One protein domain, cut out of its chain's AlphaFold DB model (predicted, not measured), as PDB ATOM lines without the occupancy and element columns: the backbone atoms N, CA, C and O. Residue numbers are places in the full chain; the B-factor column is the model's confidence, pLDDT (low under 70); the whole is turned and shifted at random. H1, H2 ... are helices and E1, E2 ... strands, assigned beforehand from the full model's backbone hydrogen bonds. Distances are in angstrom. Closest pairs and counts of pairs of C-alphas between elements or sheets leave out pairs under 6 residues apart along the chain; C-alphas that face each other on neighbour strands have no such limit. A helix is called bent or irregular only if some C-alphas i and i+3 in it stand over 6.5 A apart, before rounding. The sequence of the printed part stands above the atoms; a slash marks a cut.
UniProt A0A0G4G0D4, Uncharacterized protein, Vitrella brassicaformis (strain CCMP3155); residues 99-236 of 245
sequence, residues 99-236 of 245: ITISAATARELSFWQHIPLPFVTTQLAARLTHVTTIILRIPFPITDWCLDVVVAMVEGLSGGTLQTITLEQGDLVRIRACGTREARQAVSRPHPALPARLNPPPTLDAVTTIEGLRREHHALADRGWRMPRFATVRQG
ATOM      1  N   ILE A  99     -24.540 -42.755  35.574       91.25
ATOM      2  CA  ILE A  99     -25.174 -42.440  36.858       91.25
ATOM      3  C   ILE A  99     -24.767 -41.023  37.258       91.25
ATOM      4  O   ILE A  99     -23.575 -40.731  37.320       91.25
ATOM      5  N   THR A 100     -25.735 -40.195  37.653       92.25
ATOM      6  CA  THR A 100     -25.467 -38.905  38.307       92.25
ATOM      7  C   THR A 100     -26.090 -38.882  39.702       92.25
ATOM      8  O   THR A 100     -27.313 -38.904  39.852       92.25
ATOM      9  N   ILE A 101     -25.247 -38.819  40.732       91.56
ATOM     10  CA  ILE A 101     -25.631 -38.574  42.127       91.56
ATOM     11  C   ILE A 101     -25.467 -37.069  42.352       91.56
ATOM     12  O   ILE A 101     -24.349 -36.570  42.296       91.56
ATOM     13  N   SER A 102     -26.557 -36.318  42.539       88.88
ATOM     14  CA  SER A 102     -26.505 -34.847  42.522       88.88
ATOM     15  C   SER A 102     -27.255 -34.175  43.661       88.88
ATOM     16  O   SER A 102     -28.331 -34.613  44.062       88.88
ATOM     17  N   ALA A 103     -26.694 -33.061  44.128       85.25
ATOM     18  CA  ALA A 103     -27.341 -32.099  45.011       85.25
ATOM     19  C   ALA A 103     -27.947 -30.884  44.263       85.25
ATOM     20  O   ALA A 103     -28.306 -29.896  44.902       85.25
ATOM     21  N   ALA A 104     -28.047 -30.926  42.926       81.50
ATOM     22  CA  ALA A 104     -28.479 -29.790  42.099       81.50
ATOM     23  C   ALA A 104     -29.945 -29.361  42.317       81.50
ATOM     24  O   ALA A 104     -30.309 -28.232  41.996       81.50
ATOM     25  N   THR A 105     -30.788 -30.213  42.896       80.19
ATOM     26  CA  THR A 105     -32.121 -29.838  43.380       80.19
ATOM     27  C   THR A 105     -32.375 -30.396  44.775       80.19
ATOM     28  O   THR A 105     -31.862 -31.450  45.148       80.19
ATOM     29  N   ALA A 106     -33.261 -29.744  45.536       78.62
ATOM     30  CA  ALA A 106     -33.702 -30.242  46.841       78.62
ATOM     31  C   ALA A 106     -34.330 -31.654  46.771       78.62
ATOM     32  O   ALA A 106     -34.253 -32.408  47.741       78.62
ATOM     33  N   ARG A 107     -34.911 -32.041  45.621       78.50
ATOM     34  CA  ARG A 107     -35.470 -33.385  45.398       78.50
ATOM     35  C   ARG A 107     -34.370 -34.441  45.281       78.50
ATOM     36  O   ARG A 107     -34.461 -35.462  45.957       78.50
ATOM     37  N   GLU A 108     -33.352 -34.212  44.454       82.31
ATOM     38  CA  GLU A 108     -32.225 -35.148  44.310       82.31
ATOM     39  C   GLU A 108     -31.395 -35.203  45.597       82.31
ATOM     40  O   GLU A 108     -31.095 -36.290  46.086       82.31
ATOM     41  N   LEU A 109     -31.119 -34.037  46.194       84.25
ATOM     42  CA  LEU A 109     -30.433 -33.901  47.476       84.25
ATOM     43  C   LEU A 109     -31.115 -34.743  48.565       84.25
ATOM     44  O   LEU A 109     -30.451 -35.516  49.254       84.25
ATOM     45  N   SER A 110     -32.442 -34.634  48.692       82.69
ATOM     46  CA  SER A 110     -33.216 -35.438  49.642       82.69
ATOM     47  C   SER A 110     -33.213 -36.927  49.277       82.69
ATOM     48  O   SER A 110     -32.964 -37.760  50.147       82.69
ATOM     49  N   PHE A 111     -33.418 -37.282  48.004       86.06
ATOM     50  CA  PHE A 111     -33.408 -38.676  47.548       86.06
ATOM     51  C   PHE A 111     -32.088 -39.385  47.888       86.06
ATOM     52  O   PHE A 111     -32.097 -40.437  48.526       86.06
ATOM     53  N   TRP A 112     -30.947 -38.790  47.529       87.56
ATOM     54  CA  TRP A 112     -29.630 -39.388  47.754       87.56
ATOM     55  C   TRP A 112     -29.215 -39.391  49.235       87.56
ATOM     56  O   TRP A 112     -28.522 -40.310  49.670       87.56
ATOM     57  N   GLN A 113     -29.704 -38.448  50.052       86.25
ATOM     58  CA  GLN A 113     -29.523 -38.500  51.509       86.25
ATOM     59  C   GLN A 113     -30.332 -39.612  52.191       86.25
ATOM     60  O   GLN A 113     -29.862 -40.160  53.190       86.25
ATOM     61  N   HIS A 114     -31.514 -39.961  51.677       84.38
ATOM     62  CA  HIS A 114     -32.420 -40.934  52.303       84.38
ATOM     63  C   HIS A 114     -32.374 -42.338  51.673       84.38
ATOM     64  O   HIS A 114     -32.968 -43.265  52.224       84.38
ATOM     65  N   ILE A 115     -31.652 -42.541  50.562       83.94
ATOM     66  CA  ILE A 115     -31.544 -43.863  49.924       83.94
ATOM     67  C   ILE A 115     -30.826 -44.881  50.845       83.94
ATOM     68  O   ILE A 115     -29.706 -44.612  51.303       83.94
ATOM     69  N   PRO A 116     -31.416 -46.059  51.136       87.50
ATOM     70  CA  PRO A 116     -30.759 -47.069  51.966       87.50
ATOM     71  C   PRO A 116     -29.591 -47.729  51.223       87.50
ATOM     72  O   PRO A 116     -29.785 -48.292  50.146       87.50
ATOM     73  N   LEU A 117     -28.389 -47.750  51.811       88.62
ATOM     74  CA  LEU A 117     -27.218 -48.395  51.193       88.62
ATOM     75  C   LEU A 117     -27.438 -49.877  50.805       88.62
ATOM     76  O   LEU A 117     -27.026 -50.247  49.707       88.62
ATOM     77  N   PRO A 118     -28.157 -50.719  51.584       86.50
ATOM     78  CA  PRO A 118     -28.465 -52.086  51.155       86.50
ATOM     79  C   PRO A 118     -29.293 -52.154  49.862       86.50
ATOM     80  O   PRO A 118     -29.119 -53.082  49.073       86.50
ATOM     81  N   PHE A 119     -30.165 -51.170  49.607       86.44
ATOM     82  CA  PHE A 119     -30.891 -51.055  48.338       86.44
ATOM     83  C   PHE A 119     -29.955 -50.620  47.201       86.44
ATOM     84  O   PHE A 119     -30.034 -51.185  46.109       86.44
ATOM     85  N   VAL A 120     -29.035 -49.681  47.465       87.69
ATOM     86  CA  VAL A 120     -28.022 -49.241  46.488       87.69
ATOM     87  C   VAL A 120     -27.212 -50.437  45.984       87.69
ATOM     88  O   VAL A 120     -27.201 -50.695  44.784       87.69
ATOM     89  N   THR A 121     -26.611 -51.222  46.877       86.44
ATOM     90  CA  THR A 121     -25.766 -52.355  46.467       86.44
ATOM     91  C   THR A 121     -26.582 -53.518  45.886       86.44
ATOM     92  O   THR A 121     -26.246 -54.019  44.817       86.44
ATOM     93  N   THR A 122     -27.674 -53.948  46.537       83.44
ATOM     94  CA  THR A 122     -28.359 -55.206  46.156       83.44
ATOM     95  C   THR A 122     -29.454 -55.069  45.095       83.44
ATOM     96  O   THR A 122     -29.829 -56.073  44.493       83.44
ATOM     97  N   GLN A 123     -30.006 -53.870  44.868       83.44
ATOM     98  CA  GLN A 123     -31.130 -53.667  43.937       83.44
ATOM     99  C   GLN A 123     -30.829 -52.664  42.827       83.44
ATOM    100  O   GLN A 123     -31.333 -52.842  41.718       83.44
ATOM    101  N   LEU A 124     -30.054 -51.618  43.115       85.19
ATOM    102  CA  LEU A 124     -29.723 -50.575  42.149       85.19
ATOM    103  C   LEU A 124     -28.491 -50.992  41.332       85.19
ATOM    104  O   LEU A 124     -28.634 -51.348  40.166       85.19
ATOM    105  N   ALA A 125     -27.315 -51.062  41.958       88.62
ATOM    106  CA  ALA A 125     -26.044 -51.398  41.312       88.62
ATOM    107  C   ALA A 125     -26.050 -52.775  40.625       88.62
ATOM    108  O   ALA A 125     -25.713 -52.876  39.448       88.62
ATOM    109  N   ALA A 126     -26.565 -53.810  41.300       87.19
ATOM    110  CA  ALA A 126     -26.674 -55.169  40.759       87.19
ATOM    111  C   ALA A 126     -27.577 -55.308  39.507       87.19
ATOM    112  O   ALA A 126     -27.650 -56.383  38.913       87.19
ATOM    113  N   ARG A 127     -28.295 -54.248  39.100       85.38
ATOM    114  CA  ARG A 127     -29.120 -54.204  37.874       85.38
ATOM    115  C   ARG A 127     -28.585 -53.235  36.812       85.38
ATOM    116  O   ARG A 127     -29.181 -53.128  35.744       85.38
ATOM    117  N   LEU A 128     -27.492 -52.529  37.096       87.88
ATOM    118  CA  LEU A 128     -26.909 -51.474  36.262       87.88
ATOM    119  C   LEU A 128     -25.707 -52.009  35.466       87.88
ATOM    120  O   LEU A 128     -24.602 -51.476  35.518       87.88
ATOM    121  N   THR A 129     -25.922 -53.103  34.730       88.12
ATOM    122  CA  THR A 129     -24.859 -53.924  34.118       88.12
ATOM    123  C   THR A 129     -24.016 -53.209  33.057       88.12
ATOM    124  O   THR A 129     -22.921 -53.673  32.747       88.12
ATOM    125  N   HIS A 130     -24.484 -52.080  32.516       89.56
ATOM    126  CA  HIS A 130     -23.818 -51.328  31.443       89.56
ATOM    127  C   HIS A 130     -23.315 -49.936  31.864       89.56
ATOM    128  O   HIS A 130     -22.908 -49.160  30.999       89.56
ATOM    129  N   VAL A 131     -23.294 -49.617  33.164       92.12
ATOM    130  CA  VAL A 131     -22.808 -48.316  33.651       92.12
ATOM    131  C   VAL A 131     -21.304 -48.172  33.427       92.12
ATOM    132  O   VAL A 131     -20.501 -48.860  34.049       92.12
ATOM    133  N   THR A 132     -20.932 -47.221  32.571       94.25
ATOM    134  CA  THR A 132     -19.556 -46.817  32.264       94.25
ATOM    135  C   THR A 132     -19.116 -45.573  33.038       94.25
ATOM    136  O   THR A 132     -17.914 -45.366  33.208       94.25
ATOM    137  N   THR A 133     -20.043 -44.750  33.545       94.69
ATOM    138  CA  THR A 133     -19.714 -43.507  34.268       94.69
ATOM    139  C   THR A 133     -20.526 -43.336  35.547       94.69
ATOM    140  O   THR A 133     -21.751 -43.445  35.523       94.69
ATOM    141  N   ILE A 134     -19.857 -42.964  36.641       94.81
ATOM    142  CA  ILE A 134     -20.494 -42.431  37.854       94.81
ATOM    143  C   ILE A 134     -20.023 -40.991  38.060       94.81
ATOM    144  O   ILE A 134     -18.827 -40.750  38.200       94.81
ATOM    145  N   ILE A 135     -20.961 -40.048  38.119       94.12
ATOM    146  CA  ILE A 135     -20.707 -38.641  38.438       94.12
ATOM    147  C   ILE A 135     -21.323 -38.329  39.805       94.12
ATOM    148  O   ILE A 135     -22.543 -38.406  39.976       94.12
ATOM    149  N   LEU A 136     -20.495 -37.953  40.778       92.94
ATOM    150  CA  LEU A 136     -20.927 -37.387  42.054       92.94
ATOM    151  C   LEU A 136     -20.823 -35.861  41.966       92.94
ATOM    152  O   LEU A 136     -19.723 -35.325  41.888       92.94
ATOM    153  N   ARG A 137     -21.961 -35.164  41.982       91.12
ATOM    154  CA  ARG A 137     -22.049 -33.695  41.946       91.12
ATOM    155  C   ARG A 137     -22.270 -33.171  43.364       91.12
ATOM    156  O   ARG A 137     -23.407 -33.044  43.832       91.12
ATOM    157  N   ILE A 138     -21.148 -32.941  44.036       86.44
ATOM    158  CA  ILE A 138     -20.980 -32.653  45.460       86.44
ATOM    159  C   ILE A 138     -21.452 -31.221  45.787       86.44
ATOM    160  O   ILE A 138     -20.950 -30.280  45.171       86.44
ATOM    161  N   PRO A 139     -22.344 -31.008  46.774       85.44
ATOM    162  CA  PRO A 139     -22.732 -29.673  47.220       85.44
ATOM    163  C   PRO A 139     -21.589 -28.976  47.970       85.44
ATOM    164  O   PRO A 139     -21.135 -29.439  49.019       85.44
ATOM    165  N   PHE A 140     -21.147 -27.813  47.493       81.12
ATOM    166  CA  PHE A 140     -20.249 -26.957  48.276       81.12
ATOM    167  C   PHE A 140     -20.946 -26.452  49.564       81.12
ATOM    168  O   PHE A 140     -22.075 -25.966  49.460       81.12
ATOM    169  N   PRO A 141     -20.330 -26.499  50.772       78.00
ATOM    170  CA  PRO A 141     -18.952 -26.890  51.105       78.00
ATOM    171  C   PRO A 141     -18.880 -28.218  51.899       78.00
ATOM    172  O   PRO A 141     -18.433 -28.233  53.055       78.00
ATOM    173  N   ILE A 142     -19.385 -29.317  51.325       83.06
ATOM    174  CA  ILE A 142     -19.523 -30.629  51.988       83.06
ATOM    175  C   ILE A 142     -18.919 -31.716  51.087       83.06
ATOM    176  O   ILE A 142     -19.611 -32.300  50.260       83.06
ATOM    177  N   THR A 143     -17.615 -31.960  51.221       84.31
ATOM    178  CA  THR A 143     -16.805 -32.779  50.295       84.31
ATOM    179  C   THR A 143     -17.228 -34.241  50.187       84.31
ATOM    180  O   THR A 143     -17.174 -34.790  49.088       84.31
ATOM    181  N   ASP A 144     -17.670 -34.853  51.287       88.00
ATOM    182  CA  ASP A 144     -17.890 -36.307  51.376       88.00
ATOM    183  C   ASP A 144     -19.371 -36.703  51.262       88.00
ATOM    184  O   ASP A 144     -19.761 -37.846  51.525       88.00
ATOM    185  N   TRP A 145     -20.221 -35.756  50.850       90.19
ATOM    186  CA  TRP A 145     -21.651 -35.978  50.673       90.19
ATOM    187  C   TRP A 145     -21.930 -37.145  49.715       90.19
ATOM    188  O   TRP A 145     -21.494 -37.139  48.565       90.19
ATOM    189  N   CYS A 146     -22.687 -38.138  50.190       90.88
ATOM    190  CA  CYS A 146     -23.047 -39.352  49.447       90.88
ATOM    191  C   CYS A 146     -21.857 -40.164  48.879       90.88
ATOM    192  O   CYS A 146     -22.045 -40.991  47.980       90.88
ATOM    193  N   LEU A 147     -20.647 -40.007  49.434       92.38
ATOM    194  CA  LEU A 147     -19.479 -40.829  49.085       92.38
ATOM    195  C   LEU A 147     -19.716 -42.325  49.383       92.38
ATOM    196  O   LEU A 147     -19.262 -43.203  48.652       92.38
ATOM    197  N   ASP A 148     -20.507 -42.619  50.415       93.12
ATOM    198  CA  ASP A 148     -21.000 -43.957  50.746       93.12
ATOM    199  C   ASP A 148     -21.916 -44.555  49.671       93.12
ATOM    200  O   ASP A 148     -21.843 -45.757  49.423       93.12
ATOM    201  N   VAL A 149     -22.736 -43.735  49.004       93.06
ATOM    202  CA  VAL A 149     -23.565 -44.151  47.863       93.06
ATOM    203  C   VAL A 149     -22.684 -44.473  46.658       93.06
ATOM    204  O   VAL A 149     -22.915 -45.494  46.015       93.06
ATOM    205  N   VAL A 150     -21.653 -43.665  46.373       94.19
ATOM    206  CA  VAL A 150     -20.680 -43.969  45.304       94.19
ATOM    207  C   VAL A 150     -20.006 -45.312  45.560       94.19
ATOM    208  O   VAL A 150     -19.984 -46.159  44.671       94.19
ATOM    209  N   VAL A 151     -19.520 -45.557  46.780       93.94
ATOM    210  CA  VAL A 151     -18.897 -46.848  47.095       93.94
ATOM    211  C   VAL A 151     -19.913 -47.994  47.044       93.94
ATOM    212  O   VAL A 151     -19.637 -49.009  46.413       93.94
ATOM    213  N   ALA A 152     -21.108 -47.831  47.618       93.44
ATOM    214  CA  ALA A 152     -22.162 -48.847  47.572       93.44
ATOM    215  C   ALA A 152     -22.629 -49.179  46.140       93.44
ATOM    216  O   ALA A 152     -23.098 -50.297  45.910       93.44
ATOM    217  N   MET A 153     -22.488 -48.239  45.195       92.56
ATOM    218  CA  MET A 153     -22.644 -48.478  43.757       92.56
ATOM    219  C   MET A 153     -21.468 -49.281  43.196       92.56
ATOM    220  O   MET A 153     -21.682 -50.364  42.664       92.56
ATOM    221  N   VAL A 154     -20.233 -48.785  43.333       92.94
ATOM    222  CA  VAL A 154     -19.027 -49.422  42.765       92.94
ATOM    223  C   VAL A 154     -18.847 -50.858  43.271       92.94
ATOM    224  O   VAL A 154     -18.584 -51.761  42.483       92.94
ATOM    225  N   GLU A 155     -19.066 -51.094  44.565       92.44
ATOM    226  CA  GLU A 155     -18.974 -52.419  45.193       92.44
ATOM    227  C   GLU A 155     -20.177 -53.331  44.872       92.44
ATOM    228  O   GLU A 155     -20.107 -54.537  45.096       92.44
ATOM    229  N   GLY A 156     -21.262 -52.785  44.305       90.19
ATOM    230  CA  GLY A 156     -22.422 -53.542  43.815       90.19
ATOM    231  C   GLY A 156     -22.469 -53.751  42.294       90.19
ATOM    232  O   GLY A 156     -23.349 -54.466  41.815       90.19
ATOM    233  N   LEU A 157     -21.557 -53.148  41.519       90.06
ATOM    234  CA  LEU A 157     -21.502 -53.269  40.055       90.06
ATOM    235  C   LEU A 157     -20.841 -54.592  39.625       90.06
ATOM    236  O   LEU A 157     -19.706 -54.638  39.143       90.06
ATOM    237  N   SER A 158     -21.589 -55.686  39.773       70.88
ATOM    238  CA  SER A 158     -21.207 -57.040  39.357       70.88
ATOM    239  C   SER A 158     -21.145 -57.186  37.825       70.88
ATOM    240  O   SER A 158     -22.038 -57.770  37.209       70.88
ATOM    241  N   GLY A 159     -20.103 -56.634  37.198       65.56
ATOM    242  CA  GLY A 159     -19.915 -56.700  35.742       65.56
ATOM    243  C   GLY A 159     -18.735 -55.911  35.166       65.56
ATOM    244  O   GLY A 159     -18.380 -56.140  34.015       65.56
ATOM    245  N   GLY A 160     -18.104 -55.009  35.932       67.25
ATOM    246  CA  GLY A 160     -16.836 -54.384  35.530       67.25
ATOM    247  C   GLY A 160     -16.893 -53.485  34.284       67.25
ATOM    248  O   GLY A 160     -15.863 -53.270  33.658       67.25
ATOM    249  N   THR A 161     -18.067 -52.959  33.919       87.44
ATOM    250  CA  THR A 161     -18.269 -52.030  32.787       87.44
ATOM    251  C   THR A 161     -17.912 -50.573  33.103       87.44
ATOM    252  O   THR A 161     -17.728 -49.785  32.175       87.44
ATOM    253  N   LEU A 162     -17.758 -50.229  34.385       93.31
ATOM    254  CA  LEU A 162     -17.395 -48.895  34.867       93.31
ATOM    255  C   LEU A 162     -16.011 -48.474  34.357       93.31
ATOM    256  O   LEU A 162     -15.037 -49.189  34.568       93.31
ATOM    257  N   GLN A 163     -15.925 -47.301  33.728       93.88
ATOM    258  CA  GLN A 163     -14.697 -46.742  33.147       93.88
ATOM    259  C   GLN A 163     -14.228 -45.473  33.862       93.88
ATOM    260  O   GLN A 163     -13.023 -45.292  34.062       93.88
ATOM    261  N   THR A 164     -15.182 -44.629  34.267       93.88
ATOM    262  CA  THR A 164     -14.921 -43.286  34.795       93.88
ATOM    263  C   THR A 164     -15.700 -43.022  36.080       93.88
ATOM    264  O   THR A 164     -16.912 -43.252  36.137       93.88
ATOM    265  N   ILE A 165     -15.022 -42.479  37.094       94.00
ATOM    266  CA  ILE A 165     -15.651 -41.916  38.298       94.00
ATOM    267  C   ILE A 165     -15.261 -40.435  38.394       94.00
ATOM    268  O   ILE A 165     -14.079 -40.117  38.505       94.00
ATOM    269  N   THR A 166     -16.236 -39.530  38.364       94.00
ATOM    270  CA  THR A 166     -16.006 -38.075  38.383       94.00
ATOM    271  C   THR A 166     -16.637 -37.460  39.628       94.00
ATOM    272  O   THR A 166     -17.830 -37.627  39.873       94.00
ATOM    273  N   LEU A 167     -15.844 -36.735  40.416       92.31
ATOM    274  CA  LEU A 167     -16.271 -36.039  41.629       92.31
ATOM    275  C   LEU A 167     -16.324 -34.528  41.355       92.31
ATOM    276  O   LEU A 167     -15.391 -33.779  41.641       92.31
ATOM    277  N   GLU A 168     -17.424 -34.072  40.757       89.88
ATOM    278  CA  GLU A 168     -17.657 -32.650  40.496       89.88
ATOM    279  C   GLU A 168     -18.015 -31.917  41.791       89.88
ATOM    280  O   GLU A 168     -18.921 -32.329  42.513       89.88
ATOM    281  N   GLN A 169     -17.400 -30.762  42.049       82.12
ATOM    282  CA  GLN A 169     -17.972 -29.804  42.992       82.12
ATOM    283  C   GLN A 169     -19.024 -28.969  42.261       82.12
ATOM    284  O   GLN A 169     -18.697 -28.206  41.358       82.12
ATOM    285  N   GLY A 170     -20.287 -29.142  42.641       69.12
ATOM    286  CA  GLY A 170     -21.397 -28.373  42.102       69.12
ATOM    287  C   GLY A 170     -21.656 -27.108  42.913       69.12
ATOM    288  O   GLY A 170     -21.640 -27.133  44.149       69.12
ATOM    289  N   ASP A 171     -21.994 -26.026  42.211       60.91
ATOM    290  CA  ASP A 171     -22.721 -24.912  42.812       60.91
ATOM    291  C   ASP A 171     -23.998 -25.455  43.458       60.91
ATOM    292  O   ASP A 171     -24.863 -26.031  42.789       60.91
ATOM    293  N   LEU A 172     -24.127 -25.277  44.774       57.28
ATOM    294  CA  LEU A 172     -25.327 -25.675  45.501       57.28
ATOM    295  C   LEU A 172     -26.463 -24.742  45.053       57.28
ATOM    296  O   LEU A 172     -26.511 -23.573  45.441       57.28
ATOM    297  N   VAL A 173     -27.344 -25.244  44.180       49.44
ATOM    298  CA  VAL A 173     -28.331 -24.437  43.444       49.44
ATOM    299  C   VAL A 173     -29.257 -23.696  44.405       49.44
ATOM    300  O   VAL A 173     -30.236 -24.244  44.904       49.44
ATOM    301  N   ARG A 174     -28.925 -22.418  44.632       47.28
ATOM    302  CA  ARG A 174     -29.737 -21.359  45.249       47.28
ATOM    303  C   ARG A 174     -30.840 -21.867  46.192       47.28
ATOM    304  O   ARG A 174     -32.019 -21.572  45.991       47.28
ATOM    305  N   ILE A 175     -30.441 -22.478  47.311       47.81
ATOM    306  CA  ILE A 175     -31.233 -22.411  48.550       47.81
ATOM    307  C   ILE A 175     -31.144 -20.947  49.017       47.81
ATOM    308  O   ILE A 175     -30.272 -20.557  49.789       47.81
ATOM    309  N   ARG A 176     -31.984 -20.102  48.403       42.72
ATOM    310  CA  ARG A 176     -31.774 -18.657  48.175       42.72
ATOM    311  C   ARG A 176     -32.022 -17.772  49.410       42.72
ATOM    312  O   ARG A 176     -32.615 -16.705  49.289       42.72
ATOM    313  N   ALA A 177     -31.602 -18.235  50.583       40.84
ATOM    314  CA  ALA A 177     -31.778 -17.570  51.875       40.84
ATOM    315  C   ALA A 177     -30.742 -17.980  52.947       40.84
ATOM    316  O   ALA A 177     -30.732 -17.395  54.025       40.84
ATOM    317  N   CYS A 178     -29.908 -18.991  52.684       41.12
ATOM    318  CA  CYS A 178     -29.210 -19.761  53.716       41.12
ATOM    319  C   CYS A 178     -27.691 -19.776  53.490       41.12
ATOM    320  O   CYS A 178     -27.238 -19.971  52.363       41.12
ATOM    321  N   GLY A 179     -26.910 -19.572  54.554       52.34
ATOM    322  CA  GLY A 179     -25.450 -19.540  54.497       52.34
ATOM    323  C   GLY A 179     -24.814 -20.931  54.533       52.34
ATOM    324  O   GLY A 179     -25.485 -21.964  54.513       52.34
ATOM    325  N   THR A 180     -23.483 -20.972  54.637       59.41
ATOM    326  CA  THR A 180     -22.703 -22.224  54.710       59.41
ATOM    327  C   THR A 180     -23.061 -23.093  55.920       59.41
ATOM    328  O   THR A 180     -22.871 -24.309  55.878       59.41
ATOM    329  N   ARG A 181     -23.605 -22.500  56.991       58.88
ATOM    330  CA  ARG A 181     -24.096 -23.207  58.180       58.88
ATOM    331  C   ARG A 181     -25.443 -23.875  57.922       58.88
ATOM    332  O   ARG A 181     -25.603 -25.056  58.219       58.88
ATOM    333  N   GLU A 182     -26.388 -23.149  57.346       61.72
ATOM    334  CA  GLU A 182     -27.749 -23.627  57.098       61.72
ATOM    335  C   GLU A 182     -27.766 -24.632  55.932       61.72
ATOM    336  O   GLU A 182     -28.472 -25.635  55.990       61.72
ATOM    337  N   ALA A 183     -26.897 -24.449  54.929       61.53
ATOM    338  CA  ALA A 183     -26.624 -25.454  53.900       61.53
ATOM    339  C   ALA A 183     -26.071 -26.764  54.496       61.53
ATOM    340  O   ALA A 183     -26.484 -27.844  54.084       61.53
ATOM    341  N   ARG A 184     -25.195 -26.687  55.511       63.75
ATOM    342  CA  ARG A 184     -24.727 -27.865  56.269       63.75
ATOM    343  C   ARG A 184     -25.829 -28.501  57.120       63.75
ATOM    344  O   ARG A 184     -25.847 -29.717  57.249       63.75
ATOM    345  N   GLN A 185     -26.764 -27.718  57.660       68.38
ATOM    346  CA  GLN A 185     -27.929 -28.235  58.397       68.38
ATOM    347  C   GLN A 185     -28.972 -28.900  57.484       68.38
ATOM    348  O   GLN A 185     -29.631 -29.842  57.909       68.38
ATOM    349  N   ALA A 186     -29.087 -28.468  56.225       68.69
ATOM    350  CA  ALA A 186     -29.932 -29.099  55.205       68.69
ATOM    351  C   ALA A 186     -29.368 -30.433  54.660       68.69
ATOM    352  O   ALA A 186     -29.947 -31.031  53.747       68.69
ATOM    353  N   VAL A 187     -28.233 -30.904  55.193       75.94
ATOM    354  CA  VAL A 187     -27.582 -32.148  54.782       75.94
ATOM    355  C   VAL A 187     -27.434 -33.103  55.963       75.94
ATOM    356  O   VAL A 187     -26.480 -33.039  56.730       75.94
ATOM    357  N   SER A 188     -28.356 -34.064  56.044       74.88
ATOM    358  CA  SER A 188     -28.375 -35.154  57.030       74.88
ATOM    359  C   SER A 188     -27.257 -36.187  56.832       74.88
ATOM    360  O   SER A 188     -27.039 -37.032  57.696       74.88
ATOM    361  N   ARG A 189     -26.548 -36.149  55.692       75.19
ATOM    362  CA  ARG A 189     -25.479 -37.097  55.321       75.19
ATOM    363  C   ARG A 189     -24.183 -36.376  54.876       75.19
ATOM    364  O   ARG A 189     -23.806 -36.504  53.712       75.19
ATOM    365  N   PRO A 190     -23.520 -35.575  55.739       71.81
ATOM    366  CA  PRO A 190     -22.382 -34.749  55.323       71.81
ATOM    367  C   PRO A 190     -21.052 -35.516  55.286       71.81
ATOM    368  O   PRO A 190     -20.253 -35.296  54.387       71.81
ATOM    369  N   HIS A 191     -20.851 -36.436  56.235       77.38
ATOM    370  CA  HIS A 191     -19.710 -37.352  56.310       77.38
ATOM    371  C   HIS A 191     -20.268 -38.750  56.636       77.38
ATOM    372  O   HIS A 191     -20.423 -39.093  57.811       77.38
ATOM    373  N   PRO A 192     -20.728 -39.515  55.633       80.81
ATOM    374  CA  PRO A 192     -21.386 -40.791  55.874       80.81
ATOM    375  C   PRO A 192     -20.422 -41.869  56.373       80.81
ATOM    376  O   PRO A 192     -19.279 -41.966  55.928       80.81
ATOM    377  N   ALA A 193     -20.931 -42.761  57.225       86.62
ATOM    378  CA  ALA A 193     -20.256 -44.016  57.517       86.62
ATOM    379  C   ALA A 193     -20.216 -44.878  56.244       86.62
ATOM    380  O   ALA A 193     -21.247 -45.328  55.743       86.62
ATOM    381  N   LEU A 194     -19.012 -45.090  55.718       88.38
ATOM    382  CA  LEU A 194     -18.781 -45.922  54.544       88.38
ATOM    383  C   LEU A 194     -19.211 -47.387  54.798       88.38
ATOM    384  O   LEU A 194     -18.956 -47.907  55.887       88.38
ATOM    385  N   PRO A 195     -19.820 -48.086  53.815       88.56
ATOM    386  CA  PRO A 195     -20.237 -49.484  53.982       88.56
ATOM    387  C   PRO A 195     -19.038 -50.411  54.237       88.56
ATOM    388  O   PRO A 195     -17.913 -50.093  53.854       88.56
ATOM    389  N   ALA A 196     -19.264 -51.566  54.868       90.81
ATOM    390  CA  ALA A 196     -18.196 -52.517  55.189       90.81
ATOM    391  C   ALA A 196     -17.397 -52.933  53.936       90.81
ATOM    392  O   ALA A 196     -17.981 -53.204  52.889       90.81
ATOM    393  N   ARG A 197     -16.061 -52.984  54.046       90.25
ATOM    394  CA  ARG A 197     -15.175 -53.339  52.924       90.25
ATOM    395  C   ARG A 197     -15.422 -54.782  52.481       90.25
ATOM    396  O   ARG A 197     -15.445 -55.683  53.319       90.25
ATOM    397  N   LEU A 198     -15.546 -55.001  51.173       88.25
ATOM    398  CA  LEU A 198     -15.638 -56.346  50.607       88.25
ATOM    399  C   LEU A 198     -14.311 -57.107  50.753       88.25
ATOM    400  O   LEU A 198     -13.229 -56.537  50.612       88.25
ATOM    401  N   ASN A 199     -14.408 -58.413  51.007       89.12
ATOM    402  CA  ASN A 199     -13.277 -59.336  51.026       89.12
ATOM    403  C   ASN A 199     -13.637 -60.602  50.216       89.12
ATOM    404  O   ASN A 199     -14.518 -61.345  50.655       89.12
ATOM    405  N   PRO A 200     -12.998 -60.862  49.058       88.62
ATOM    406  CA  PRO A 200     -11.974 -60.030  48.420       88.62
ATOM    407  C   PRO A 200     -12.523 -58.659  47.964       88.62
ATOM    408  O   PRO A 200     -13.714 -58.552  47.667       88.62
ATOM    409  N   PRO A 201     -11.676 -57.615  47.869       89.50
ATOM    410  CA  PRO A 201     -12.053 -56.359  47.225       89.50
ATOM    411  C   PRO A 201     -12.422 -56.577  45.747       89.50
ATOM    412  O   PRO A 201     -11.834 -57.457  45.106       89.50
ATOM    413  N   PRO A 202     -13.345 -55.780  45.178       91.00
ATOM    414  CA  PRO A 202     -13.738 -55.909  43.778       91.00
ATOM    415  C   PRO A 202     -12.585 -55.574  42.826       91.00
ATOM    416  O   PRO A 202     -11.750 -54.705  43.105       91.00
ATOM    417  N   THR A 203     -12.592 -56.227  41.663       91.75
ATOM    418  CA  THR A 203     -11.793 -55.821  40.503       91.75
ATOM    419  C   THR A 203     -12.658 -54.978  39.571       91.75
ATOM    420  O   THR A 203     -13.776 -55.364  39.233       91.75
ATOM    421  N   LEU A 204     -12.151 -53.814  39.173       91.31
ATOM    422  CA  LEU A 204     -12.818 -52.852  38.302       91.31
ATOM    423  C   LEU A 204     -12.045 -52.783  36.973       91.31
ATOM    424  O   LEU A 204     -11.379 -51.796  36.666       91.31
ATOM    425  N   ASP A 205     -12.080 -53.876  36.206       90.12
ATOM    426  CA  ASP A 205     -11.210 -54.121  35.041       90.12
ATOM    427  C   ASP A 205     -11.347 -53.127  33.872       90.12
ATOM    428  O   ASP A 205     -10.495 -53.108  32.978       90.12
ATOM    429  N   ALA A 206     -12.401 -52.308  33.839       92.25
ATOM    430  CA  ALA A 206     -12.559 -51.236  32.855       92.25
ATOM    431  C   ALA A 206     -12.249 -49.830  33.398       92.25
ATOM    432  O   ALA A 206     -12.163 -48.911  32.585       92.25
ATOM    433  N   VAL A 207     -12.032 -49.639  34.711       92.38
ATOM    434  CA  VAL A 207     -11.777 -48.303  35.280       92.38
ATOM    435  C   VAL A 207     -10.414 -47.803  34.818       92.38
ATOM    436  O   VAL A 207      -9.371 -48.306  35.236       92.38
ATOM    437  N   THR A 208     -10.440 -46.789  33.956       93.25
ATOM    438  CA  THR A 208      -9.250 -46.099  33.442       93.25
ATOM    439  C   THR A 208      -9.031 -44.758  34.128       93.25
ATOM    440  O   THR A 208      -7.884 -44.324  34.246       93.25
ATOM    441  N   THR A 209     -10.111 -44.112  34.585       93.38
ATOM    442  CA  THR A 209     -10.127 -42.680  34.901       93.38
ATOM    443  C   THR A 209     -10.884 -42.388  36.197       93.38
ATOM    444  O   THR A 209     -12.035 -42.796  36.360       93.38
ATOM    445  N   ILE A 210     -10.266 -41.633  37.108       92.25
ATOM    446  CA  ILE A 210     -10.943 -41.039  38.267       92.25
ATOM    447  C   ILE A 210     -10.555 -39.558  38.340       92.25
ATOM    448  O   ILE A 210      -9.371 -39.217  38.398       92.25
ATOM    449  N   GLU A 211     -11.550 -38.672  38.328       92.81
ATOM    450  CA  GLU A 211     -11.370 -37.215  38.294       92.81
ATOM    451  C   GLU A 211     -12.047 -36.520  39.481       92.81
ATOM    452  O   GLU A 211     -13.055 -36.996  40.003       92.81
ATOM    453  N   GLY A 212     -11.528 -35.357  39.879       88.81
ATOM    454  CA  GLY A 212     -12.125 -34.500  40.907       88.81
ATOM    455  C   GLY A 212     -11.789 -34.890  42.350       88.81
ATOM    456  O   GLY A 212     -12.323 -34.281  43.278       88.81
ATOM    457  N   LEU A 213     -10.895 -35.867  42.551       88.69
ATOM    458  CA  LEU A 213     -10.453 -36.292  43.880       88.69
ATOM    459  C   LEU A 213      -9.804 -35.142  44.654       88.69
ATOM    460  O   LEU A 213      -8.966 -34.405  44.126       88.69
ATOM    461  N   ARG A 214     -10.168 -35.050  45.933       86.06
ATOM    462  CA  ARG A 214      -9.616 -34.121  46.923       86.06
ATOM    463  C   ARG A 214      -9.017 -34.878  48.106       86.06
ATOM    464  O   ARG A 214      -9.070 -36.105  48.169       86.06
ATOM    465  N   ARG A 215      -8.415 -34.152  49.050       84.56
ATOM    466  CA  ARG A 215      -7.758 -34.717  50.243       84.56
ATOM    467  C   ARG A 215      -8.736 -35.480  51.148       84.56
ATOM    468  O   ARG A 215      -8.371 -36.474  51.774       84.56
ATOM    469  N   GLU A 216      -9.984 -35.043  51.190       86.00
ATOM    470  CA  GLU A 216     -11.064 -35.646  51.971       86.00
ATOM    471  C   GLU A 216     -11.472 -37.018  51.400       86.00
ATOM    472  O   GLU A 216     -11.754 -37.953  52.143       86.00
ATOM    473  N   HIS A 217     -11.339 -37.205  50.081       88.44
ATOM    474  CA  HIS A 217     -11.724 -38.429  49.366       88.44
ATOM    475  C   HIS A 217     -10.734 -39.604  49.497       88.44
ATOM    476  O   HIS A 217     -10.921 -40.630  48.838       88.44
ATOM    477  N   HIS A 218      -9.703 -39.500  50.347       86.25
ATOM    478  CA  HIS A 218      -8.699 -40.554  50.589       86.25
ATOM    479  C   HIS A 218      -9.323 -41.927  50.897       86.25
ATOM    480  O   HIS A 218      -8.828 -42.956  50.436       86.25
ATOM    481  N   ALA A 219     -10.475 -41.942  51.573       86.50
ATOM    482  CA  ALA A 219     -11.198 -43.158  51.935       86.50
ATOM    483  C   ALA A 219     -11.724 -43.983  50.733       86.50
ATOM    484  O   ALA A 219     -12.149 -45.127  50.925       86.50
ATOM    485  N   LEU A 220     -11.682 -43.444  49.501       87.38
ATOM    486  CA  LEU A 220     -11.855 -44.220  48.263       87.38
ATOM    487  C   LEU A 220     -10.610 -45.056  47.930       87.38
ATOM    488  O   LEU A 220     -10.736 -46.241  47.628       87.38
ATOM    489  N   ALA A 221      -9.411 -44.472  48.019       85.38
ATOM    490  CA  ALA A 221      -8.155 -45.185  47.773       85.38
ATOM    491  C   ALA A 221      -7.948 -46.308  48.804       85.38
ATOM    492  O   ALA A 221      -7.595 -47.436  48.449       85.38
ATOM    493  N   ASP A 222      -8.297 -46.039  50.066       88.31
ATOM    494  CA  ASP A 222      -8.220 -47.011  51.161       88.31
ATOM    495  C   ASP A 222      -9.149 -48.228  50.995       88.31
ATOM    496  O   ASP A 222      -9.056 -49.177  51.780       88.31
ATOM    497  N   ARG A 223     -10.049 -48.257  49.997       90.12
ATOM    498  CA  ARG A 223     -10.886 -49.438  49.724       90.12
ATOM    499  C   ARG A 223     -10.115 -50.641  49.197       90.12
ATOM    500  O   ARG A 223     -10.598 -51.761  49.350       90.12
ATOM    501  N   GLY A 224      -8.945 -50.435  48.592       90.12
ATOM    502  CA  GLY A 224      -8.168 -51.527  47.995       90.12
ATOM    503  C   GLY A 224      -8.832 -52.162  46.765       90.12
ATOM    504  O   GLY A 224      -8.559 -53.325  46.460       90.12
ATOM    505  N   TRP A 225      -9.709 -51.424  46.070       91.94
ATOM    506  CA  TRP A 225     -10.260 -51.825  44.772       91.94
ATOM    507  C   TRP A 225      -9.129 -52.115  43.778       91.94
ATOM    508  O   TRP A 225      -8.171 -51.347  43.663       91.94
ATOM    509  N   ARG A 226      -9.235 -53.219  43.037       91.00
ATOM    510  CA  ARG A 226      -8.210 -53.634  42.071       91.00
ATOM    511  C   ARG A 226      -8.550 -53.058  40.704       91.00
ATOM    512  O   ARG A 226      -9.533 -53.465  40.101       91.00
ATOM    513  N   MET A 227      -7.755 -52.115  40.207       91.94
ATOM    514  CA  MET A 227      -8.063 -51.371  38.977       91.94
ATOM    515  C   MET A 227      -6.934 -51.563  37.943       91.94
ATOM    516  O   MET A 227      -6.108 -50.672  37.759       91.94
ATOM    517  N   PRO A 228      -6.821 -52.741  37.296       88.12
ATOM    518  CA  PRO A 228      -5.636 -53.110  36.508       88.12
ATOM    519  C   PRO A 228      -5.480 -52.359  35.176       88.12
ATOM    520  O   PRO A 228      -4.428 -52.458  34.550       88.12
ATOM    521  N   ARG A 229      -6.500 -51.609  34.736       89.19
ATOM    522  CA  ARG A 229      -6.429 -50.695  33.579       89.19
ATOM    523  C   ARG A 229      -6.381 -49.214  33.972       89.19
ATOM    524  O   ARG A 229      -6.555 -48.350  33.115       89.19
ATOM    525  N   PHE A 230      -6.159 -48.917  35.250       87.00
ATOM    526  CA  PHE A 230      -6.178 -47.550  35.747       87.00
ATOM    527  C   PHE A 230      -4.982 -46.751  35.228       87.00
ATOM    528  O   PHE A 230      -3.834 -47.155  35.401       87.00
ATOM    529  N   ALA A 231      -5.267 -45.624  34.574       84.00
ATOM    530  CA  ALA A 231      -4.281 -44.823  33.853       84.00
ATOM    531  C   ALA A 231      -4.272 -43.350  34.291       84.00
ATOM    532  O   ALA A 231      -3.217 -42.720  34.293       84.00
ATOM    533  N   THR A 232      -5.431 -42.807  34.680       83.12
ATOM    534  CA  THR A 232      -5.625 -41.366  34.866       83.12
ATOM    535  C   THR A 232      -6.234 -41.050  36.230       83.12
ATOM    536  O   THR A 232      -7.418 -41.295  36.470       83.12
ATOM    537  N   VAL A 233      -5.442 -40.415  37.097       83.19
ATOM    538  CA  VAL A 233      -5.927 -39.669  38.267       83.19
ATOM    539  C   VAL A 233      -5.935 -38.185  37.914       83.19
ATOM    540  O   VAL A 233      -4.901 -37.653  37.507       83.19
ATOM    541  N   ARG A 234      -7.053 -37.484  38.127       80.06
ATOM    542  CA  ARG A 234      -7.075 -36.011  38.104       80.06
ATOM    543  C   ARG A 234      -7.513 -35.460  39.450       80.06
ATOM    544  O   ARG A 234      -8.703 -35.382  39.749       80.06
ATOM    545  N   GLN A 235      -6.517 -35.056  40.228       74.56
ATOM    546  CA  GLN A 235      -6.677 -34.244  41.429       74.56
ATOM    547  C   GLN A 235      -7.417 -32.934  41.131       74.56
ATOM    548  O   GLN A 235      -7.158 -32.285  40.116       74.56
ATOM    549  N   GLY A 236      -8.265 -32.507  42.065       62.56
ATOM    550  CA  GLY A 236      -8.774 -31.141  42.149       62.56
ATOM    551  C   GLY A 236      -8.321 -30.487  43.455       62.56
ATOM    552  O   GLY A 236      -8.552 -31.038  44.524       62.56
TER     553      GLY A 236
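AT A GLANCE: This is residues 99 to 236 of the 245 residues of an uncharacterized protein of Vitrella brassicaformis (strain CCMP3155) (UniProt A0A0G4G0D4). The chain is wound in stacked turns, a short solenoid: strands E1 to E5 stand side by side as a nearly flat wall, and between each strand and the next the chain returns on one side of that wall. H3 covers part of the wall along E2, H2 packs on H3, H1 grazes the wall near E1, H4 lies at one end of the long axis, and the other face of the wall is bare of named helices. The 138 printed residues hold five named helices and five named strands, in the order E1 H1 H2 E2 H3 E3 H4 E4 H5 E5; the sheet's order is E1 E2 E3 E4 E5, parallel throughout. The class is mixed, helices and strands, with under half of the residues, 65 of 138, in named elements. The whole is compact, with a radius of gyration of the C-alphas of 14.7 A, and only just elongated, spanning 46 by 31 by 24 A.

HOW THE PARTS SIT: In the sheet, E2, residues 133 to 139, and E3, residues 164 to 170, are parallel neighbours at 19 degrees, with N 136 and O 166 at 2.8 A. E1, residues 99 to 102, is an edge strand parallel to E2 at 0 degrees, with N 101 and O 135 at 2.8 A. E4, residues 209 to 213, is parallel to E3 at 23 degrees, with N 167 and O 211 at 2.8 A. E5, residues 232 to 235, is the other edge strand, parallel to E4 at 6 degrees, with N 212 and O 234 at 2.8 A. H3, residues 147 to 154, is on the sheet at a height of 9.6 A, over E2 and along the strands, at 7 degrees to E2 on the local plane; their closest C-alphas are those of Leu 136 and Val 150, 7.3 A apart. H2, residues 117 to 127, touches H3, the closest C-alphas being those of Ala 125 and Met 153 at 5.1 A; they run the same way at a shallow tilt of 32 degrees, only just short of steep. H1, residues 106 to 114, only grazes the sheet with its residues 108 to 112, and the C-alphas of Ser 102 and Glu 108 are its closest to E1, 6.0 A apart. H5, residues 218 to 221, is close to H3 but not clearly touching, the closest C-alphas being those of Val 151 and Leu 220 at 7.6 A. H4, residues 180 to 185, touches no helix and is not on the sheet. Four strand-helix-strand units, parallel neighbour strands joined through helices, have right-handed crossovers: E1, H1 H2, E2; E2, H3, E3; E3, H4, E4; and E4, H5, E5. Every O i to N i+4 pair is within hydrogen-bond range in H1, H3 and H4, and 4 of 7 are in H2; H5 is too short for such a pair.

IN THESE COORDINATES: E1 begins at C-alpha 99 (-25.174, -42.440, 36.858). E2 is 19.2 A long and E3 17.8 A, against 11.0 A for E4, 9.7 A for E5 and 9.6 A for E1. H2 is 14.7 A long and only just irregular, with C-alphas 122 and 125 at 6.6 A. H1 is 12.1 A long, H3 10.7 A, H4 8.8 A and H5 5.4 A. H3 begins at C-alpha 147 (-19.479, -40.829, 49.085), and E5 ends at C-alpha 235 (-6.677, -34.244, 41.429).

THE WHOLE: The two C-alphas farthest apart are those of Ala 177 and Pro 200, at 47.0 A. The printed part has no cut. The link from H4 to E4 is long, with 23 residues, 186 to 208. Mean pLDDT of the printed part is 83.2; residues 159 to 160, 170 to 186 and 236 are under 70, and H4 has a mean of 62.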